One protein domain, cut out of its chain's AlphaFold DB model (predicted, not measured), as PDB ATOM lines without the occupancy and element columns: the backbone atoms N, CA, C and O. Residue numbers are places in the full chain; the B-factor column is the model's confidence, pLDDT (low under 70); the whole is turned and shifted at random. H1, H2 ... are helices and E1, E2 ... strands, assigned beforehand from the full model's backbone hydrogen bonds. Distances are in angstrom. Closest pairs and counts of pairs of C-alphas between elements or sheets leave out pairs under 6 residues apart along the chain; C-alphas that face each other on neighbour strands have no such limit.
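This is residues 170 to 234 of the 236 residues of an uncharacterized protein of Amphimedon queenslandica (UniProt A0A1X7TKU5). Two longer helices, H1 and H3, run side by side in opposite ways, and a small two-strand hairpin, E1 and E2, extends from the end of H1. The short helix H2 sits at the turn from the hairpin into H3, and the stretch after H3 runs back to the short helix H4 near E2. The printed part has 65 residues, mostly helix, in the order H1, E1, E2, H2, H3, H4, with the two strands antiparallel. It is compact, with a radius of gyration of the C-alphas of 11.6 A and spans of 31 by 28 by 20 A.

Start with H1, residues 170 to 185, which touches H3, residues 206 to 219; their closest C-alphas are Gly 182 and Leu 210, 6.5 A apart. They run opposite ways at a tilt of 35.4 degrees, only just steep. Next find the hairpin of E1, residues 186 to 189, and E2, residues 192 to 195, antiparallel at 156 degrees, where N 187 and O 194 are within hydrogen-bond range at 2.8 A. H2, residues 199 to 203, is close to H3 but not clearly touching, the closest C-alphas being Ala 201 and Leu 207 at 6.3 A. H4, residues 230 to 234, is apart from H1; its closest C-alpha to E2 is Val 232, 6.8 A from that of Thr 194. Every O i to N i+4 pair is within range in H2 and H3, against 10 of 12 in H1 and 0 of 1 in H4, where 2 of 2 O i to N i+3 pairs are.

Find C-alpha 170 at (120.583, 141.747, 196.722); from there H1 runs 23.7 A to C-alpha 185. H3 runs 20.0 A from C-alpha 206 at (118.791, 132.503, 176.524), and H4 ends at C-alpha 234, (118.131, 151.378, 166.691).

The C-alphas of Leu 170 and Thr 199 are the farthest apart, at 31.9 A. The printed part has no cut and no long link; H3 to H4, with 10 residues between, is short. Mean pLDDT of the printed part is 79.5, and residues 189 and 197 are under 70.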
ATOM      1  N   LEU A 170     120.566 143.075 197.346       77.88
ATOM      2  CA  LEU A 170     120.583 141.747 196.722       77.88
ATOM      3  C   LEU A 170     119.990 141.810 195.312       77.88
ATOM      4  O   LEU A 170     120.552 141.261 194.366       77.88
ATOM      5  N   ARG A 171     118.910 142.582 195.126       77.94
ATOM      6  CA  ARG A 171     118.370 142.887 193.789       77.94
ATOM      7  C   ARG A 171     119.402 143.541 192.872       77.94
ATOM      8  O   ARG A 171     119.545 143.137 191.718       77.94
ATOM      9  N   ARG A 172     120.133 144.551 193.357       77.00
ATOM     10  CA  ARG A 172     121.177 145.224 192.560       77.00
ATOM     11  C   ARG A 172     122.308 144.273 192.186       77.00
ATOM     12  O   ARG A 172     122.801 144.354 191.060       77.00
ATOM     13  N   GLU A 173     122.694 143.390 193.098       81.06
ATOM     14  CA  GLU A 173     123.712 142.372 192.854       81.06
ATOM     15  C   GLU A 173     123.259 141.353 191.802       81.06
ATOM     16  O   GLU A 173     123.983 141.113 190.835       81.06
ATOM     17  N   VAL A 174     122.024 140.846 191.894       84.12
ATOM     18  CA  VAL A 174     121.444 139.958 190.871       84.12
ATOM     19  C   VAL A 174     121.469 140.604 189.490       84.12
ATOM     20  O   VAL A 174     121.873 139.959 188.520       84.12
ATOM     21  N   TRP A 175     121.108 141.886 189.381       83.38
ATOM     22  CA  TRP A 175     121.168 142.587 188.097       83.38
ATOM     23  C   TRP A 175     122.591 142.703 187.549       83.38
ATOM     24  O   TRP A 175     122.800 142.497 186.353       83.38
ATOM     25  N   GLN A 176     123.581 142.969 188.402       79.94
ATOM     26  CA  GLN A 176     124.988 142.999 187.990       79.94
ATOM     27  C   GLN A 176     125.475 141.629 187.502       79.94
ATOM     28  O   GLN A 176     126.095 141.542 186.438       79.94
ATOM     29  N   LEU A 177     125.146 140.559 188.228       81.94
ATOM     30  CA  LEU A 177     125.495 139.188 187.854       81.94
ATOM     31  C   LEU A 177     124.836 138.776 186.533       81.94
ATOM     32  O   LEU A 177     125.469 138.136 185.687       81.94
ATOM     33  N   LEU A 178     123.585 139.184 186.320       82.38
ATOM     34  CA  LEU A 178     122.846 138.905 185.094       82.38
ATOM     35  C   LEU A 178     123.475 139.595 183.880       82.38
ATOM     36  O   LEU A 178     123.630 138.962 182.835       82.38
ATOM     37  N   VAL A 179     123.914 140.850 184.027       80.19
ATOM     38  CA  VAL A 179     124.667 141.556 182.979       80.19
ATOM     39  C   VAL A 179     125.991 140.847 182.698       80.19
ATOM     40  O   VAL A 179     126.301 140.564 181.542       80.19
ATOM     41  N   GLN A 180     126.749 140.486 183.737       80.62
ATOM     42  CA  GLN A 180     128.038 139.806 183.579       80.62
ATOM     43  C   GLN A 180     127.899 138.462 182.851       80.62
ATOM     44  O   GLN A 180     128.692 138.156 181.955       80.62
ATOM     45  N   LYS A 181     126.881 137.667 183.198       81.56
ATOM     46  CA  LYS A 181     126.607 136.382 182.546       81.56
ATOM     47  C   LYS A 181     126.081 136.579 181.122       81.56
ATOM     48  O   LYS A 181     126.546 135.913 180.204       81.56
ATOM     49  N   GLY A 182     125.196 137.553 180.913       79.06
ATOM     50  CA  GLY A 182     124.674 137.913 179.592       79.06
ATOM     51  C   GLY A 182     125.754 138.380 178.611       79.06
ATOM     52  O   GLY A 182     125.681 138.077 177.419       79.06
ATOM     53  N   CYS A 183     126.806 139.045 179.103       78.81
ATOM     54  CA  CYS A 183     127.949 139.471 178.289       78.81
ATOM     55  C   CYS A 183     128.701 138.305 177.630       78.81
ATOM     56  O   CYS A 183     129.369 138.523 176.623       78.81
ATOM     57  N   GLN A 184     128.560 137.068 178.122       80.81
ATOM     58  CA  GLN A 184     129.126 135.879 177.468       80.81
ATOM     59  C   GLN A 184     128.508 135.618 176.084       80.81
ATOM     60  O   GLN A 184     129.126 134.976 175.237       80.81
ATOM     61  N   HIS A 185     127.307 136.145 175.834       79.00
ATOM     62  CA  HIS A 185     126.625 136.077 174.540       79.00
ATOM     63  C   HIS A 185     126.868 137.319 173.673       79.00
ATOM     64  O   HIS A 185     126.211 137.488 172.644       79.00
ATOM     65  N   CYS A 186     127.788 138.199 174.074       81.00
ATOM     66  CA  CYS A 186     128.069 139.447 173.384       81.00
ATOM     67  C   CYS A 186     129.489 139.463 172.802       81.00
ATOM     68  O   CYS A 186     130.418 138.874 173.346       81.00
ATOM     69  N   VAL A 187     129.662 140.175 171.691       78.38
ATOM     70  CA  VAL A 187     130.950 140.478 171.062       78.38
ATOM     71  C   VAL A 187     131.075 141.985 170.870       78.38
ATOM     72  O   VAL A 187     130.120 142.656 170.473       78.38
ATOM     73  N   GLY A 188     132.248 142.534 171.164       73.56
ATOM     74  CA  GLY A 188     132.526 143.960 171.032       73.56
ATOM     75  C   GLY A 188     133.784 144.377 171.781       73.56
ATOM     76  O   GLY A 188     134.514 143.530 172.295       73.56
ATOM     77  N   GLY A 189     134.036 145.684 171.814       68.62
ATOM     78  CA  GLY A 189     135.199 146.299 172.456       68.62
ATOM     79  C   GLY A 189     134.813 147.598 173.161       68.62
ATOM     80  O   GLY A 189     133.669 147.757 173.578       68.62
ATOM     81  N   ASP A 190     135.739 148.551 173.248       72.00
ATOM     82  CA  ASP A 190     135.567 149.791 174.028       72.00
ATOM     83  C   ASP A 190     134.366 150.658 173.599       72.00
ATOM     84  O   ASP A 190     133.863 151.460 174.381       72.00
ATOM     85  N   SER A 191     133.870 150.493 172.369       73.31
ATOM     86  CA  SER A 191     132.690 151.198 171.849       73.31
ATOM     87  C   SER A 191     131.347 150.552 172.227       73.31
ATOM     88  O   SER A 191     130.303 150.999 171.752       73.31
ATOM     89  N   GLY A 192     131.357 149.488 173.033       77.06
ATOM     90  CA  GLY A 192     130.179 148.714 173.425       77.06
ATOM     91  C   GLY A 192     130.118 147.336 172.766       77.06
ATOM     92  O   GLY A 192     130.890 147.010 171.858       77.06
ATOM     93  N   VAL A 193     129.180 146.516 173.239       81.56
ATOM     94  CA  VAL A 193     129.010 145.122 172.817       81.56
ATOM     95  C   VAL A 193     127.707 144.898 172.052       81.56
ATOM     96  O   VAL A 193     126.710 145.586 172.243       81.56
ATOM     97  N   THR A 194     127.711 143.916 171.163       80.62
ATOM     98  CA  THR A 194     126.552 143.481 170.373       80.62
ATOM     99  C   THR A 194     126.296 142.001 170.611       80.62
ATOM    100  O   THR A 194     127.237 141.257 170.871       80.62
ATOM    101  N   PHE A 195     125.045 141.550 170.529       81.06
ATOM    102  CA  PHE A 195     124.735 140.129 170.679       81.06
ATOM    103  C   PHE A 195     125.327 139.305 169.534       81.06
ATOM    104  O   PHE A 195     125.214 139.666 168.361       81.06
ATOM    105  N   ILE A 196     125.932 138.170 169.873       77.44
ATOM    106  CA  ILE A 196     126.396 137.185 168.898       77.44
ATOM    107  C   ILE A 196     125.173 136.417 168.392       77.44
ATOM    108  O   ILE A 196     124.349 135.959 169.187       77.44
ATOM    109  N   GLN A 197     125.076 136.202 167.077       68.44
ATOM    110  CA  GLN A 197     124.156 135.201 166.538       68.44
ATOM    111  C   GLN A 197     124.631 133.807 166.954       68.44
ATOM    112  O   GLN A 197     125.452 133.175 166.292       68.44
ATOM    113  N   ASN A 198     124.122 133.347 168.092       76.12
ATOM    114  CA  ASN A 198     124.382 132.028 168.634       76.12
ATOM    115  C   ASN A 198     123.100 131.196 168.521       76.12
ATOM    116  O   ASN A 198     122.131 131.412 169.249       76.12
ATOM    117  N   THR A 199     123.094 130.247 167.585       75.25
ATOM    118  CA  THR A 199     121.951 129.361 167.328       75.25
ATOM    119  C   THR A 199     121.613 128.478 168.526       75.25
ATOM    120  O   THR A 199     120.439 128.207 168.756       75.25
ATOM    121  N   VAL A 200     122.609 128.091 169.329       79.44
ATOM    122  CA  VAL A 200     122.408 127.317 170.563       79.44
ATOM    123  C   VAL A 200     121.709 128.174 171.618       79.44
ATOM    124  O   VAL A 200     120.714 127.743 172.194       79.44
ATOM    125  N   ALA A 201     122.169 129.412 171.819       72.88
ATOM    126  CA  ALA A 201     121.541 130.352 172.751       72.88
ATOM    127  C   ALA A 201     120.115 130.729 172.317       72.88
ATOM    128  O   ALA A 201     119.227 130.908 173.151       72.88
ATOM    129  N   LEU A 202     119.873 130.806 171.003       75.75
ATOM    130  CA  LEU A 202     118.545 131.040 170.441       75.75
ATOM    131  C   LEU A 202     117.598 129.864 170.719       75.75
ATOM    132  O   LEU A 202     116.474 130.083 171.162       75.75
ATOM    133  N   GLN A 203     118.058 128.626 170.507       76.19
ATOM    134  CA  GLN A 203     117.276 127.412 170.779       76.19
ATOM    135  C   GLN A 203     116.963 127.233 172.267       76.19
ATOM    136  O   GLN A 203     115.894 126.743 172.614       76.19
ATOM    137  N   LYS A 204     117.873 127.663 173.146       80.88
ATOM    138  CA  LYS A 204     117.684 127.650 174.604       80.88
ATOM    139  C   LYS A 204     116.911 128.861 175.137       80.88
ATOM    140  O   LYS A 204     116.762 128.999 176.347       80.88
ATOM    141  N   PHE A 205     116.442 129.751 174.260       79.00
ATOM    142  CA  PHE A 205     115.771 131.005 174.620       79.00
ATOM    143  C   PHE A 205     116.594 131.933 175.531       79.00
ATOM    144  O   PHE A 205     116.049 132.875 176.105       79.00
ATOM    145  N   GLU A 206     117.910 131.741 175.628       81.81
ATOM    146  CA  GLU A 206     118.791 132.503 176.524       81.81
ATOM    147  C   GLU A 206     118.760 133.999 176.184       81.81
ATOM    148  O   GLU A 206     118.624 134.834 177.074       81.81
ATOM    149  N   LEU A 207     118.772 134.348 174.891       80.50
ATOM    150  CA  LEU A 207     118.666 135.741 174.435       80.50
ATOM    151  C   LEU A 207     117.288 136.359 174.727       80.50
ATOM    152  O   LEU A 207     117.195 137.552 175.015       80.50
ATOM    153  N   LYS A 208     116.219 135.551 174.691       81.81
ATOM    154  CA  LYS A 208     114.859 135.995 175.034       81.81
ATOM    155  C   LYS A 208     114.764 136.308 176.526       81.81
ATOM    156  O   LYS A 208     114.286 137.378 176.892       81.81
ATOM    157  N   PHE A 209     115.254 135.404 177.374       82.50
ATOM    158  CA  PHE A 209     115.306 135.623 178.818       82.50
ATOM    159  C   PHE A 209     116.187 136.818 179.168       82.50
ATOM    160  O   PHE A 209     115.783 137.657 179.965       82.50
ATOM    161  N   LEU A 210     117.344 136.955 178.521       83.62
ATOM    162  CA  LEU A 210     118.238 138.085 178.740       83.62
ATOM    163  C   LEU A 210     117.569 139.427 178.416       83.62
ATOM    164  O   LEU A 210     117.682 140.371 179.199       83.62
ATOM    165  N   GLY A 211     116.831 139.506 177.303       82.31
ATOM    166  CA  GLY A 211     116.046 140.692 176.952       82.31
ATOM    167  C   GLY A 211     114.944 140.994 177.971       82.31
ATOM    168  O   GLY A 211     114.800 142.138 178.400       82.31
ATOM    169  N   MET A 212     114.219 139.964 178.418       83.94
ATOM    170  CA  MET A 212     113.168 140.095 179.432       83.94
ATOM    171  C   MET A 212     113.725 140.610 180.764       83.94
ATOM    172  O   MET A 212     113.235 141.607 181.288       83.94
ATOM    173  N   TYR A 213     114.791 139.996 181.279       83.44
ATOM    174  CA  TYR A 213     115.423 140.419 182.529       83.44
ATOM    175  C   TYR A 213     116.062 141.804 182.424       83.44
ATOM    176  O   TYR A 213     116.006 142.579 183.376       83.44
ATOM    177  N   THR A 214     116.605 142.162 181.256       82.88
ATOM    178  CA  THR A 214     117.085 143.526 181.001       82.88
ATOM    179  C   THR A 214     115.943 144.533 181.130       82.88
ATOM    180  O   THR A 214     116.091 145.526 181.840       82.88
ATOM    181  N   ALA A 215     114.791 144.266 180.508       83.50
ATOM    182  CA  ALA A 215     113.618 145.131 180.610       83.50
ATOM    183  C   ALA A 215     113.106 145.236 182.057       83.50
ATOM    184  O   ALA A 215     112.885 146.341 182.547       83.50
ATOM    185  N   MET A 216     113.003 144.106 182.767       82.44
ATOM    186  CA  MET A 216     112.606 144.085 184.180       82.44
ATOM    187  C   MET A 216     113.560 144.900 185.054       82.44
ATOM    188  O   MET A 216     113.108 145.670 185.898       82.44
ATOM    189  N   SER A 217     114.870 144.795 184.816       83.44
ATOM    190  CA  SER A 217     115.849 145.577 185.567       83.44
ATOM    191  C   SER A 217     115.669 147.082 185.348       83.44
ATOM    192  O   SER A 217     115.776 147.828 186.309       83.44
ATOM    193  N   ILE A 218     115.321 147.542 184.139       83.75
ATOM    194  CA  ILE A 218     115.060 148.967 183.870       83.75
ATOM    195  C   ILE A 218     113.816 149.437 184.633       83.75
ATOM    196  O   ILE A 218     113.855 150.479 185.284       83.75
ATOM    197  N   ILE A 219     112.738 148.648 184.587       82.56
ATOM    198  CA  ILE A 219     111.473 148.959 185.269       82.56
ATOM    199  C   ILE A 219     111.680 149.060 186.787       82.56
ATOM    200  O   ILE A 219     111.124 149.943 187.431       82.56
ATOM    201  N   GLN A 220     112.521 148.197 187.360       81.19
ATOM    202  CA  GLN A 220     112.775 148.140 188.804       81.19
ATOM    203  C   GLN A 220     113.942 149.035 189.270       81.19
ATOM    204  O   GLN A 220     114.420 148.884 190.394       81.19
ATOM    205  N   GLY A 221     114.438 149.954 188.430       77.12
ATOM    206  CA  GLY A 221     115.523 150.879 188.796       77.12
ATOM    207  C   GLY A 221     116.915 150.233 188.906       77.12
ATOM    208  O   GLY A 221     117.827 150.794 189.514       77.12
ATOM    209  N   GLY A 222     117.082 149.044 188.334       79.25
ATOM    210  CA  GLY A 222     118.362 148.385 188.105       79.25
ATOM    211  C   GLY A 222     119.157 149.011 186.955       79.25
ATOM    212  O   GLY A 222     118.779 150.015 186.355       79.25
ATOM    213  N   ILE A 223     120.306 148.410 186.641       78.69
ATOM    214  CA  ILE A 223     121.277 148.995 185.701       78.69
ATOM    215  C   ILE A 223     120.937 148.773 184.219       78.69
ATOM    216  O   ILE A 223     121.613 149.337 183.357       78.69
ATOM    217  N   GLY A 224     119.926 147.961 183.894       81.38
ATOM    218  CA  GLY A 224     119.662 147.574 182.511       81.38
ATOM    219  C   GLY A 224     120.793 146.717 181.947       81.38
ATOM    220  O   GLY A 224     121.363 145.872 182.631       81.38
ATOM    221  N   PHE A 225     121.149 146.981 180.691       80.38
ATOM    222  CA  PHE A 225     122.320 146.396 180.039       80.38
ATOM    223  C   PHE A 225     123.176 147.526 179.449       80.38
ATOM    224  O   PHE A 225     123.120 147.794 178.248       80.38
ATOM    225  N   PRO A 226     123.954 148.242 180.282       75.69
ATOM    226  CA  PRO A 226     124.567 149.520 179.906       75.69
ATOM    227  C   PRO A 226     125.737 149.371 178.926       75.69
ATOM    228  O   PRO A 226     126.291 150.359 178.457       75.69
ATOM    229  N   VAL A 227     126.134 148.134 178.631       80.06
ATOM    230  CA  VAL A 227     127.272 147.819 177.770       80.06
ATOM    231  C   VAL A 227     126.878 147.646 176.301       80.06
ATOM    232  O   VAL A 227     127.770 147.519 175.463       80.06
ATOM    233  N   LEU A 228     125.579 147.621 175.963       82.19
ATOM    234  CA  LEU A 228     125.154 147.421 174.574       82.19
ATOM    235  C   LEU A 228     125.553 148.604 173.694       82.19
ATOM    236  O   LEU A 228     125.368 149.770 174.040       82.19
ATOM    237  N   HIS A 229     126.053 148.285 172.505       82.75
ATOM    238  CA  HIS A 229     126.318 149.265 171.467       82.75
ATOM    239  C   HIS A 229     125.007 149.988 171.083       82.75
ATOM    240  O   HIS A 229     123.992 149.313 170.879       82.75
ATOM    241  N   PRO A 230     125.006 151.324 170.882       80.44
ATOM    242  CA  PRO A 230     123.794 152.098 170.580       80.44
ATOM    243  C   PRO A 230     122.975 151.563 169.397       80.44
ATOM    244  O   PRO A 230     121.750 151.649 169.381       80.44
ATOM    245  N   GLY A 231     123.660 150.951 168.425       78.50
ATOM    246  CA  GLY A 231     123.047 150.303 167.265       78.50
ATOM    247  C   GLY A 231     122.009 149.225 167.609       78.50
ATOM    248  O   GLY A 231     121.064 149.037 166.845       78.50
ATOM    249  N   VAL A 232     122.133 148.563 168.767       77.75
ATOM    250  CA  VAL A 232     121.179 147.537 169.227       77.75
ATOM    251  C   VAL A 232     119.802 148.141 169.507       77.75
ATOM    252  O   VAL A 232     118.788 147.525 169.196       77.75
ATOM    253  N   TYR A 233     119.750 149.376 170.010       80.12
ATOM    254  CA  TYR A 233     118.494 150.077 170.299       80.12
ATOM    255  C   TYR A 233     117.859 150.716 169.060       80.12
ATOM    256  O   TYR A 233     116.713 151.152 169.104       80.12
ATOM    257  N   SER A 234     118.595 150.783 167.950       78.50
ATOM    258  CA  SER A 234     118.131 151.378 166.691       78.50
ATOM    259  C   SER A 234     117.558 150.364 165.696       78.50
ATOM    260  O   SER A 234     117.361 150.708 164.530       78.50
TER     261      SER A 234